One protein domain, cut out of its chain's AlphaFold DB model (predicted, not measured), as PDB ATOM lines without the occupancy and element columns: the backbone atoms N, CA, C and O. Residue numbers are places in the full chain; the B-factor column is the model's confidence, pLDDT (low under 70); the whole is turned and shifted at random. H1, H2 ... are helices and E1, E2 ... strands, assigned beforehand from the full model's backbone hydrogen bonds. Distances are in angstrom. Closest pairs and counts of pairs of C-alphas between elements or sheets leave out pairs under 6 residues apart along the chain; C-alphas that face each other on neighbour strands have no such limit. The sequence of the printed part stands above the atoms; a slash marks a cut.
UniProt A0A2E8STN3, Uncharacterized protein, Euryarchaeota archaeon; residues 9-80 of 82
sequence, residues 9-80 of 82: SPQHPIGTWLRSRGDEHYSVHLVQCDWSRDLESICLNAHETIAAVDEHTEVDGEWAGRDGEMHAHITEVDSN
ATOM      1  N   SER A   9      29.126  43.309 240.932       91.31
ATOM      2  CA  SER A   9      29.742  44.622 240.758       91.31
ATOM      3  C   SER A   9      29.357  45.501 241.952       91.31
ATOM      4  O   SER A   9      28.209  45.945 242.016       91.31
ATOM      5  N   PRO A  10      30.261  45.735 242.920       91.44
ATOM      6  CA  PRO A  10      29.957  46.586 244.064       91.44
ATOM      7  C   PRO A  10      29.785  48.041 243.618       91.44
ATOM      8  O   PRO A  10      30.563  48.542 242.805       91.44
ATOM      9  N   GLN A  11      28.783  48.713 244.177       89.69
ATOM     10  CA  GLN A  11      28.442  50.104 243.893       89.69
ATOM     11  C   GLN A  11      28.906  51.013 245.038       89.69
ATOM     12  O   GLN A  11      30.069  51.415 245.078       89.69
ATOM     13  N   HIS A  12      28.027  51.329 245.991       86.38
ATOM     14  CA  HIS A  12      28.334  52.195 247.127       86.38
ATOM     15  C   HIS A  12      27.922  51.543 248.457       86.38
ATOM     16  O   HIS A  12      26.955  50.775 248.497       86.38
ATOM     17  N   PRO A  13      28.640  51.818 249.563       90.75
ATOM     18  CA  PRO A  13      28.188  51.431 250.892       90.75
ATOM     19  C   PRO A  13      26.882  52.150 251.240       90.75
ATOM     20  O   PRO A  13      26.825  53.376 251.191       90.75
ATOM     21  N   ILE A  14      25.866  51.382 251.619       90.94
ATOM     22  CA  ILE A  14      24.572  51.887 252.094       90.94
ATOM     23  C   ILE A  14      24.683  52.264 253.576       90.94
ATOM     24  O   ILE A  14      24.150  53.274 254.018       90.94
ATOM     25  N   GLY A  15      25.440  51.484 254.352       91.12
ATOM     26  CA  GLY A  15      25.596  51.716 255.783       91.12
ATOM     27  C   GLY A  15      26.830  51.043 256.366       91.12
ATOM     28  O   GLY A  15      27.433  50.150 255.764       91.12
ATOM     29  N   THR A  16      27.237  51.497 257.552       92.56
ATOM     30  CA  THR A  16      28.351  50.914 258.310       92.56
ATOM     31  C   THR A  16      27.999  50.813 259.786       92.56
ATOM     32  O   THR A  16      27.697  51.814 260.433       92.56
ATOM     33  N   TRP A  17      28.125  49.608 260.337       91.94
ATOM     34  CA  TRP A  17      27.873  49.323 261.743       91.94
ATOM     35  C   TRP A  17      29.190  49.065 262.455       91.94
ATOM     36  O   TRP A  17      29.859  48.059 262.217       91.94
ATOM     37  N   LEU A  18      29.552  49.990 263.342       91.19
ATOM     38  CA  LEU A  18      30.723  49.875 264.203       91.19
ATOM     39  C   LEU A  18      30.359  49.139 265.486       91.19
ATOM     40  O   LEU A  18      29.320  49.405 266.109       91.19
ATOM     41  N   ARG A  19      31.223  48.215 265.895       86.38
ATOM     42  CA  ARG A  19      31.017  47.412 267.094       86.38
ATOM     43  C   ARG A  19      32.339  47.079 267.762       86.38
ATOM     44  O   ARG A  19      33.399  47.056 267.138       86.38
ATOM     45  N   SER A  20      32.211  46.774 269.044       91.31
ATOM     46  CA  SER A  20      33.303  46.323 269.887       91.31
ATOM     47  C   SER A  20      32.859  45.077 270.646       91.31
ATOM     48  O   SER A  20      31.741  45.043 271.166       91.31
ATOM     49  N   ARG A  21      33.717  44.063 270.725       89.19
ATOM     50  CA  ARG A  21      33.520  42.872 271.555       89.19
ATOM     51  C   ARG A  21      34.768  42.667 272.409       89.19
ATOM     52  O   ARG A  21      35.785  42.191 271.925       89.19
ATOM     53  N   GLY A  22      34.677  43.030 273.687       92.31
ATOM     54  CA  GLY A  22      35.871  43.141 274.529       92.31
ATOM     55  C   GLY A  22      36.812  44.194 273.945       92.31
ATOM     56  O   GLY A  22      36.380  45.321 273.711       92.31
ATOM     57  N   ASP A  23      38.045  43.787 273.651       94.31
ATOM     58  CA  ASP A  23      39.074  44.639 273.039       94.31
ATOM     59  C   ASP A  23      39.092  44.560 271.500       94.31
ATOM     60  O   ASP A  23      39.895  45.220 270.842       94.31
ATOM     61  N   GLU A  24      38.221  43.745 270.900       93.75
ATOM     62  CA  GLU A  24      38.106  43.644 269.447       93.75
ATOM     63  C   GLU A  24      37.161  44.715 268.918       93.75
ATOM     64  O   GLU A  24      36.047  44.871 269.417       93.75
ATOM     65  N   HIS A  25      37.571  45.399 267.854       92.56
ATOM     66  CA  HIS A  25      36.740  46.354 267.130       92.56
ATOM     67  C   HIS A  25      36.544  45.868 265.699       92.56
ATOM     68  O   HIS A  25      37.513  45.531 265.020       92.56
ATOM     69  N   TYR A  26      35.301  45.847 265.231       92.12
ATOM     70  CA  TYR A  26      34.977  45.466 263.861       92.12
ATOM     71  C   TYR A  26      33.903  46.380 263.274       92.12
ATOM     72  O   TYR A  26      33.018  46.882 263.975       92.12
ATOM     73  N   SER A  27      33.993  46.581 261.962       92.25
ATOM     74  CA  SER A  27      32.988  47.254 261.150       92.25
ATOM     75  C   SER A  27      32.328  46.245 260.222       92.25
ATOM     76  O   SER A  27      32.998  45.396 259.635       92.25
ATOM     77  N   VAL A  28      31.007  46.334 260.090       91.88
ATOM     78  CA  VAL A  28      30.271  45.623 259.040       91.88
ATOM     79  C   VAL A  28      29.725  46.648 258.067       91.88
ATOM     80  O   VAL A  28      29.090  47.617 258.488       91.88
ATOM     81  N   HIS A  29      29.998  46.444 256.784       92.00
ATOM     82  CA  HIS A  29      29.585  47.336 255.709       92.00
ATOM     83  C   HIS A  29      28.508  46.650 254.878       92.00
ATOM     84  O   HIS A  29      28.740  45.566 254.348       92.00
ATOM     85  N   LEU A  30      27.357  47.302 254.751       93.50
ATOM     86  CA  LEU A  30      26.332  46.907 253.795       93.50
ATOM     87  C   LEU A  30      26.633  47.623 252.480       93.50
ATOM     88  O   LEU A  30      26.697  48.852 252.458       93.50
ATOM     89  N   VAL A  31      26.853  46.871 251.405       93.00
ATOM     90  CA  VAL A  31      27.266  47.412 250.103       93.00
ATOM     91  C   VAL A  31      26.233  47.033 249.056       93.00
ATOM     92  O   VAL A  31      25.930  45.853 248.893       93.00
ATOM     93  N   GLN A  32      25.716  48.030 248.338       91.75
ATOM     94  CA  GLN A  32      24.867  47.774 247.183       91.75
ATOM     95  C   GLN A  32      25.699  47.121 246.080       91.75
ATOM     96  O   GLN A  32      26.793  47.593 245.765       91.75
ATOM     97  N   CYS A  33      25.165  46.075 245.464       91.25
ATOM     98  CA  CYS A  33      25.820  45.352 244.386       91.25
ATOM     99  C   CYS A  33      24.859  45.170 243.214       91.25
ATOM    100  O   CYS A  33      23.703  44.809 243.417       91.25
ATOM    101  N   ASP A  34      25.373  45.332 241.998       90.44
ATOM    102  CA  ASP A  34      24.687  44.869 240.797       90.44
ATOM    103  C   ASP A  34      25.162  43.466 240.440       90.44
ATOM    104  O   ASP A  34      26.342  43.122 240.575       90.44
ATOM    105  N   TRP A  35      24.249  42.657 239.928       87.12
ATOM    106  CA  TRP A  35      24.534  41.311 239.456       87.12
ATOM    107  C   TRP A  35      23.536  40.930 238.363       87.12
ATOM    108  O   TRP A  35      22.466  41.524 238.249       87.12
ATOM    109  N   SER A  36      23.920  39.992 237.503       78.88
ATOM    110  CA  SER A  36      23.195  39.693 236.258       78.88
ATOM    111  C   SER A  36      22.880  38.210 236.066       78.88
ATOM    112  O   SER A  36      22.564  37.786 234.955       78.88
ATOM    113  N   ARG A  37      23.005  37.407 237.126       75.31
ATOM    114  CA  ARG A  37      22.676  35.981 237.106       75.31
ATOM    115  C   ARG A  37      21.287  35.744 237.682       75.31
ATOM    116  O   ARG A  37      20.903  36.395 238.646       75.31
ATOM    117  N   ASP A  38      20.583  34.767 237.124       81.00
ATOM    118  CA  ASP A  38      19.325  34.287 237.688       81.00
ATOM    119  C   ASP A  38      19.592  33.606 239.039       81.00
ATOM    120  O   ASP A  38      20.567  32.858 239.172       81.00
ATOM    121  N   LEU A  39      18.720  33.812 240.029       81.00
ATOM    122  CA  LEU A  39      18.823  33.172 241.354       81.00
ATOM    123  C   LEU A  39      18.916  31.644 241.258       81.00
ATOM    124  O   LEU A  39      19.685  31.030 241.989       81.00
ATOM    125  N   GLU A  40      18.196  31.042 240.310       80.94
ATOM    126  CA  GLU A  40      18.202  29.593 240.052       80.94
ATOM    127  C   GLU A  40      19.573  29.060 239.602       80.94
ATOM    128  O   GLU A  40      19.829  27.860 239.674       80.94
ATOM    129  N   SER A  41      20.462  29.942 239.134       82.75
ATOM    130  CA  SER A  41      21.814  29.580 238.701       82.75
ATOM    131  C   SER A  41      22.845  29.579 239.834       82.75
ATOM    132  O   SER A  41      24.009  29.251 239.592       82.75
ATOM    133  N   ILE A  42      22.446  29.950 241.056       85.25
ATOM    134  CA  ILE A  42      23.322  29.947 242.228       85.25
ATOM    135  C   ILE A  42      23.528  28.512 242.711       85.25
ATOM    136  O   ILE A  42      22.580  27.763 242.942       85.25
ATOM    137  N   CYS A  43      24.791  28.133 242.893       84.06
ATOM    138  CA  CYS A  43      25.152  26.848 243.472       84.06
ATOM    139  C   CYS A  43      25.086  26.942 245.000       84.06
ATOM    140  O   CYS A  43      25.913  27.609 245.610       84.06
ATOM    141  N   LEU A  44      24.103  26.268 245.597       86.19
ATOM    142  CA  LEU A  44      23.938  26.162 247.047       86.19
ATOM    143  C   LEU A  44      24.497  24.831 247.565       86.19
ATOM    144  O   LEU A  44      24.377  23.791 246.906       86.19
ATOM    145  N   ASN A  45      25.066  24.843 248.766       86.81
ATOM    146  CA  ASN A  45      25.470  23.647 249.494       86.81
ATOM    147  C   ASN A  45      24.269  22.965 250.170       86.81
ATOM    148  O   ASN A  45      23.150  23.478 250.237       86.81
ATOM    149  N   ALA A  46      24.503  21.770 250.720       87.50
ATOM    150  CA  ALA A  46      23.488  21.079 251.503       87.50
ATOM    151  C   ALA A  46      23.058  21.923 252.718       87.50
ATOM    152  O   ALA A  46      23.900  22.293 253.536       87.50
ATOM    153  N   HIS A  47      21.743  22.113 252.868       88.38
ATOM    154  CA  HIS A  47      21.077  22.914 253.912       88.38
ATOM    155  C   HIS A  47      21.150  24.439 253.744       88.38
ATOM    156  O   HIS A  47      20.790  25.161 254.671       88.38
ATOM    157  N   GLU A  48      21.552  24.932 252.576       88.62
ATOM    158  CA  GLU A  48      21.420  26.347 252.228       88.62
ATOM    159  C   GLU A  48      20.115  26.598 251.461       88.62
ATOM    160  O   GLU A  48      19.622  25.742 250.722       88.62
ATOM    161  N   THR A  49      19.550  27.790 251.644       87.31
ATOM    162  CA  THR A  49      18.409  28.294 250.877       87.31
ATOM    163  C   THR A  49      18.665  29.747 250.510       87.31
ATOM    164  O   THR A  49      19.371  30.455 251.231       87.31
ATOM    165  N   ILE A  50      18.088  30.194 249.399       86.69
ATOM    166  CA  ILE A  50      18.150  31.585 248.969       86.69
ATOM    167  C   ILE A  50      16.769  32.053 248.531       86.69
ATOM    168  O   ILE A  50      16.020  31.313 247.894       86.69
ATOM    169  N   ALA A  51      16.448  33.295 248.868       85.00
ATOM    170  CA  ALA A  51      15.234  33.966 248.443       85.00
ATOM    171  C   ALA A  51      15.569  35.408 248.063       85.00
ATOM    172  O   ALA A  51      16.378  36.058 248.726       85.00
ATOM    173  N   ALA A  52      14.936  35.903 247.001       84.69
ATOM    174  CA  ALA A  52      14.832  37.337 246.777       84.69
ATOM    175  C   ALA A  52      13.599  37.843 247.515       84.69
ATOM    176  O   ALA A  52      12.533  37.234 247.428       84.69
ATOM    177  N   VAL A  53      13.776  38.933 248.249       82.12
ATOM    178  CA  VAL A  53      12.743  39.534 249.084       82.12
ATOM    179  C   VAL A  53      12.604  40.996 248.697       82.12
ATOM    180  O   VAL A  53      13.602  41.683 248.476       82.12
ATOM    181  N   ASP A  54      11.365  41.448 248.588       80.00
ATOM    182  CA  ASP A  54      10.995  42.853 248.455       80.00
ATOM    183  C   ASP A  54      10.063  43.265 249.608       80.00
ATOM    184  O   ASP A  54       9.734  42.464 250.486       80.00
ATOM    185  N   GLU A  55       9.616  44.520 249.604       71.31
ATOM    186  CA  GLU A  55       8.696  45.083 250.603       71.31
ATOM    187  C   GLU A  55       7.333  44.368 250.705       71.31
ATOM    188  O   GLU A  55       6.575  44.606 251.647       71.31
ATOM    189  N   HIS A  56       6.999  43.504 249.747       73.75
ATOM    190  CA  HIS A  56       5.754  42.738 249.704       73.75
ATOM    191  C   HIS A  56       5.968  41.241 249.946       73.75
ATOM    192  O   HIS A  56       4.996  40.486 250.030       73.75
ATOM    193  N   THR A  57       7.219  40.800 250.061       76.19
ATOM    194  CA  THR A  57       7.561  39.397 250.247       76.19
ATOM    195  C   THR A  57       7.497  39.051 251.731       76.19
ATOM    196  O   THR A  57       8.306  39.519 252.530       76.19
ATOM    197  N   GLU A  58       6.547  38.193 252.113       70.38
ATOM    198  CA  GLU A  58       6.552  37.590 253.445       70.38
ATOM    199  C   GLU A  58       7.769  36.661 253.565       70.38
ATOM    200  O   GLU A  58       7.854  35.625 252.904       70.38
ATOM    201  N   VAL A  59       8.740  37.057 254.389       72.31
ATOM    202  CA  VAL A  59       9.934  36.252 254.662       72.31
ATOM    203  C   VAL A  59       9.595  35.237 255.749       72.31
ATOM    204  O   VAL A  59       9.357  35.611 256.897       72.31
ATOM    205  N   ASP A  60       9.583  33.950 255.398       68.19
ATOM    206  CA  ASP A  60       9.384  32.856 256.357       68.19
ATOM    207  C   ASP A  60      10.701  32.598 257.116       68.19
ATOM    208  O   ASP A  60      11.479  31.695 256.799       68.19
ATOM    209  N   GLY A  61      11.023  33.493 258.055       73.12
ATOM    210  CA  GLY A  61      12.257  33.450 258.836       73.12
ATOM    211  C   GLY A  61      12.523  34.715 259.654       73.12
ATOM    212  O   GLY A  61      11.948  35.774 259.415       73.12
ATOM    213  N   GLU A  62      13.422  34.606 260.633       81.62
ATOM    214  CA  GLU A  62      13.919  35.750 261.400       81.62
ATOM    215  C   GLU A  62      15.296  36.165 260.884       81.62
ATOM    216  O   GLU A  62      16.193  35.332 260.720       81.62
ATOM    217  N   TRP A  63      15.488  37.466 260.672       86.38
ATOM    218  CA  TRP A  63      16.807  38.001 260.360       86.38
ATOM    219  C   TRP A  63      17.771  37.764 261.524       86.38
ATOM    220  O   TRP A  63      17.498  38.120 262.675       86.38
ATOM    221  N   ALA A  64      18.933  37.191 261.225       86.19
ATOM    222  CA  ALA A  64      19.914  36.852 262.238       86.19
ATOM    223  C   ALA A  64      20.640  38.108 262.744       86.19
ATOM    224  O   ALA A  64      21.460  38.710 262.052       86.19
ATOM    225  N   GLY A  65      20.391  38.489 263.997       84.44
ATOM    226  CA  GLY A  65      21.157  39.529 264.684       84.44
ATOM    227  C   GLY A  65      21.250  40.844 263.898       84.44
ATOM    228  O   GLY A  65      20.293  41.610 263.849       84.44
ATOM    229  N   ARG A  66      22.426  41.121 263.315       85.00
ATOM    230  CA  ARG A  66      22.730  42.392 262.625       85.00
ATOM    231  C   ARG A  66      22.013  42.536 261.297       85.00
ATOM    232  O   ARG A  66      21.744  43.661 260.891       85.00
ATOM    233  N   ASP A  67      21.690  41.422 260.661       87.75
ATOM    234  CA  ASP A  67      21.023  41.440 259.365       87.75
ATOM    235  C   ASP A  67      19.621  42.046 259.507       87.75
ATOM    236  O   ASP A  67      19.149  42.724 258.604       87.75
ATOM    237  N   GLY A  68      19.008  41.936 260.695       87.88
ATOM    238  CA  GLY A  68      17.748  42.609 261.016       87.88
ATOM    239  C   GLY A  68      17.889  44.129 261.138       87.88
ATOM    240  O   GLY A  68      17.044  44.861 260.625       87.88
ATOM    241  N   GLU A  69      18.970  44.620 261.763       88.62
ATOM    242  CA  GLU A  69      19.277  46.063 261.811       88.62
ATOM    243  C   GLU A  69      19.509  46.622 260.393       88.62
ATOM    244  O   GLU A  69      19.054  47.721 260.077       88.62
ATOM    245  N   MET A  70      20.197  45.862 259.537       90.31
ATOM    246  CA  MET A  70      20.485  46.245 258.151       90.31
ATOM    247  C   MET A  70      19.236  46.214 257.273       90.31
ATOM    248  O   MET A  70      19.001  47.162 256.530       90.31
ATOM    249  N   HIS A  71      18.409  45.175 257.393       87.44
ATOM    250  CA  HIS A  71      17.146  45.069 256.667       87.44
ATOM    251  C   HIS A  71      16.203  46.228 257.008       87.44
ATOM    252  O   HIS A  71      15.689  46.884 256.107       87.44
ATOM    253  N   ALA A  72      16.027  46.541 258.299       85.50
ATOM    254  CA  ALA A  72      15.202  47.674 258.721       85.50
ATOM    255  C   ALA A  72      15.706  49.009 258.146       85.50
ATOM    256  O   ALA A  72      14.900  49.843 257.738       85.50
ATOM    257  N   HIS A  73      17.030  49.192 258.070       87.44
ATOM    258  CA  HIS A  73      17.629  50.377 257.461       87.44
ATOM    259  C   HIS A  73      17.330  50.477 255.957       87.44
ATOM    260  O   HIS A  73      16.988  51.558 255.489       87.44
ATOM    261  N   ILE A  74      17.408  49.366 255.213       85.50
ATOM    262  CA  ILE A  74      17.045  49.328 253.786       85.50
ATOM    263  C   ILE A  74      15.575  49.726 253.606       85.50
ATOM    264  O   ILE A  74      15.284  50.635 252.837       85.50
ATOM    265  N   THR A  75      14.660  49.123 254.373       81.31
ATOM    266  CA  THR A  75      13.223  49.435 254.283       81.31
ATOM    267  C   THR A  75      12.921  50.907 254.590       81.31
ATOM    268  O   THR A  75      12.056  51.505 253.952       81.31
ATOM    269  N   GLU A  76      13.624  51.516 255.551       79.81
ATOM    270  CA  GLU A  76      13.479  52.943 255.865       79.81
ATOM    271  C   GLU A  76      13.967  53.842 254.719       79.81
ATOM    272  O   GLU A  76      13.290  54.815 254.380       79.81
ATOM    273  N   VAL A  77      15.116  53.516 254.113       69.44
ATOM    274  CA  VAL A  77      15.688  54.267 252.983       69.44
ATOM    275  C   VAL A  77      14.787  54.175 251.749       69.44
ATOM    276  O   VAL A  77      14.491  55.204 251.143       69.44
ATOM    277  N   ASP A  78      14.289  52.983 251.416       64.81
ATOM    278  CA  ASP A  78      13.405  52.772 250.261       64.81
ATOM    279  C   ASP A  78      12.043  53.460 250.435       64.81
ATOM    280  O   ASP A  78      11.481  53.996 249.480       64.81
ATOM    281  N   SER A  79      11.540  53.534 251.673       60.16
ATOM    282  CA  SER A  79      10.297  54.248 252.001       60.16
ATOM    283  C   SER A  79      10.419  55.774 251.900       60.16
ATOM    284  O   SER A  79       9.410  56.478 251.986       60.16
ATOM    285  N   ASN A  80      11.637  56.304 251.754       55.56
ATOM    286  CA  ASN A  80      11.909  57.737 251.728       55.56
ATOM    287  C   ASN A  80      12.914  58.087 250.612       55.56
ATOM    288  O   ASN A  80      14.034  58.528 250.891       55.56
TER     289      ASN A  80
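Overview. This is residues 9 to 80 of the 82 residues of an uncharacterized protein of Euryarchaeota archaeon (UniProt A0A2E8STN3). A long two-stranded hairpin, E1 and E2, has one helix, H1, over one face near its middle, while the other face is bare. A long loop without named elements, residues 35 to 65, runs from the end of E2 out to one side and folds back to the start of H1; its residues 43 to 49 stick out, as does the hairpin's tip, residues 20 to 25. The printed part has 72 residues with two named strands and one named helix, in the order E1, E2, H1; the sheet, E1 - E2, is antiparallel and the class is mixed, helices and strands. The whole is loose, with a radius of gyration of the C-alphas of 14.8 A, and spans 41 by 36 by 28 A.

Arrangement. E1, residues 9 to 21, and E2, residues 24 to 34, form a hairpin, joined by a tight link of 2 residues. They are antiparallel neighbours, with 161 degrees between their N-to-C directions. The C-alphas of Pro 13 and Val 31 face each other at 4.2 A, and those of Ser 20 and His 25 at 4.4 A. N 17 and O 28, 2.9 A apart, and N 28 and O 17, 3.0 A apart, are within hydrogen-bond range. E1 bends by 76 degrees at residue 12. H1, residues 66 to 78, comes closest to E2 at the C-alphas of Leu 30 and Met 70, 7.3 A apart. Its closest C-alphas with E1 are those of Gly 15 and Met 70, 7.9 A apart. In H1 every O i to N i+4 pair is within hydrogen-bond range.

Along the chain. E1 runs from Ser 9, C-alpha at (29.742, 44.622, 240.758), to Arg 21, 31.1 A from first to last C-alpha. E2 runs from Glu 24 to Asp 34, over 31.7 A, and ends at C-alpha 34, (24.687, 44.869, 240.797). H1 runs from Arg 66 to Asp 78, over 18.6 A, and its last C-alpha is at (13.405, 52.772, 250.261).

Size, cuts and confidence. The two C-alphas farthest apart are those of Asp 23 and Glu 40, at 41.8 A. Without residues 20 to 25 and 43 to 49, which stand free, the body has 59 residues and spans 35 by 27 by 25 A. The printed part has no cut. The link from E2 to H1, 31 residues, is long, and its C-alphas lie 9 to 21 A from the mean of the C-alphas. The mean pLDDT of the printed part is 84.7; residue 60 and residues 77 to 80, of which 77 and 78 belong to H1, are under 70.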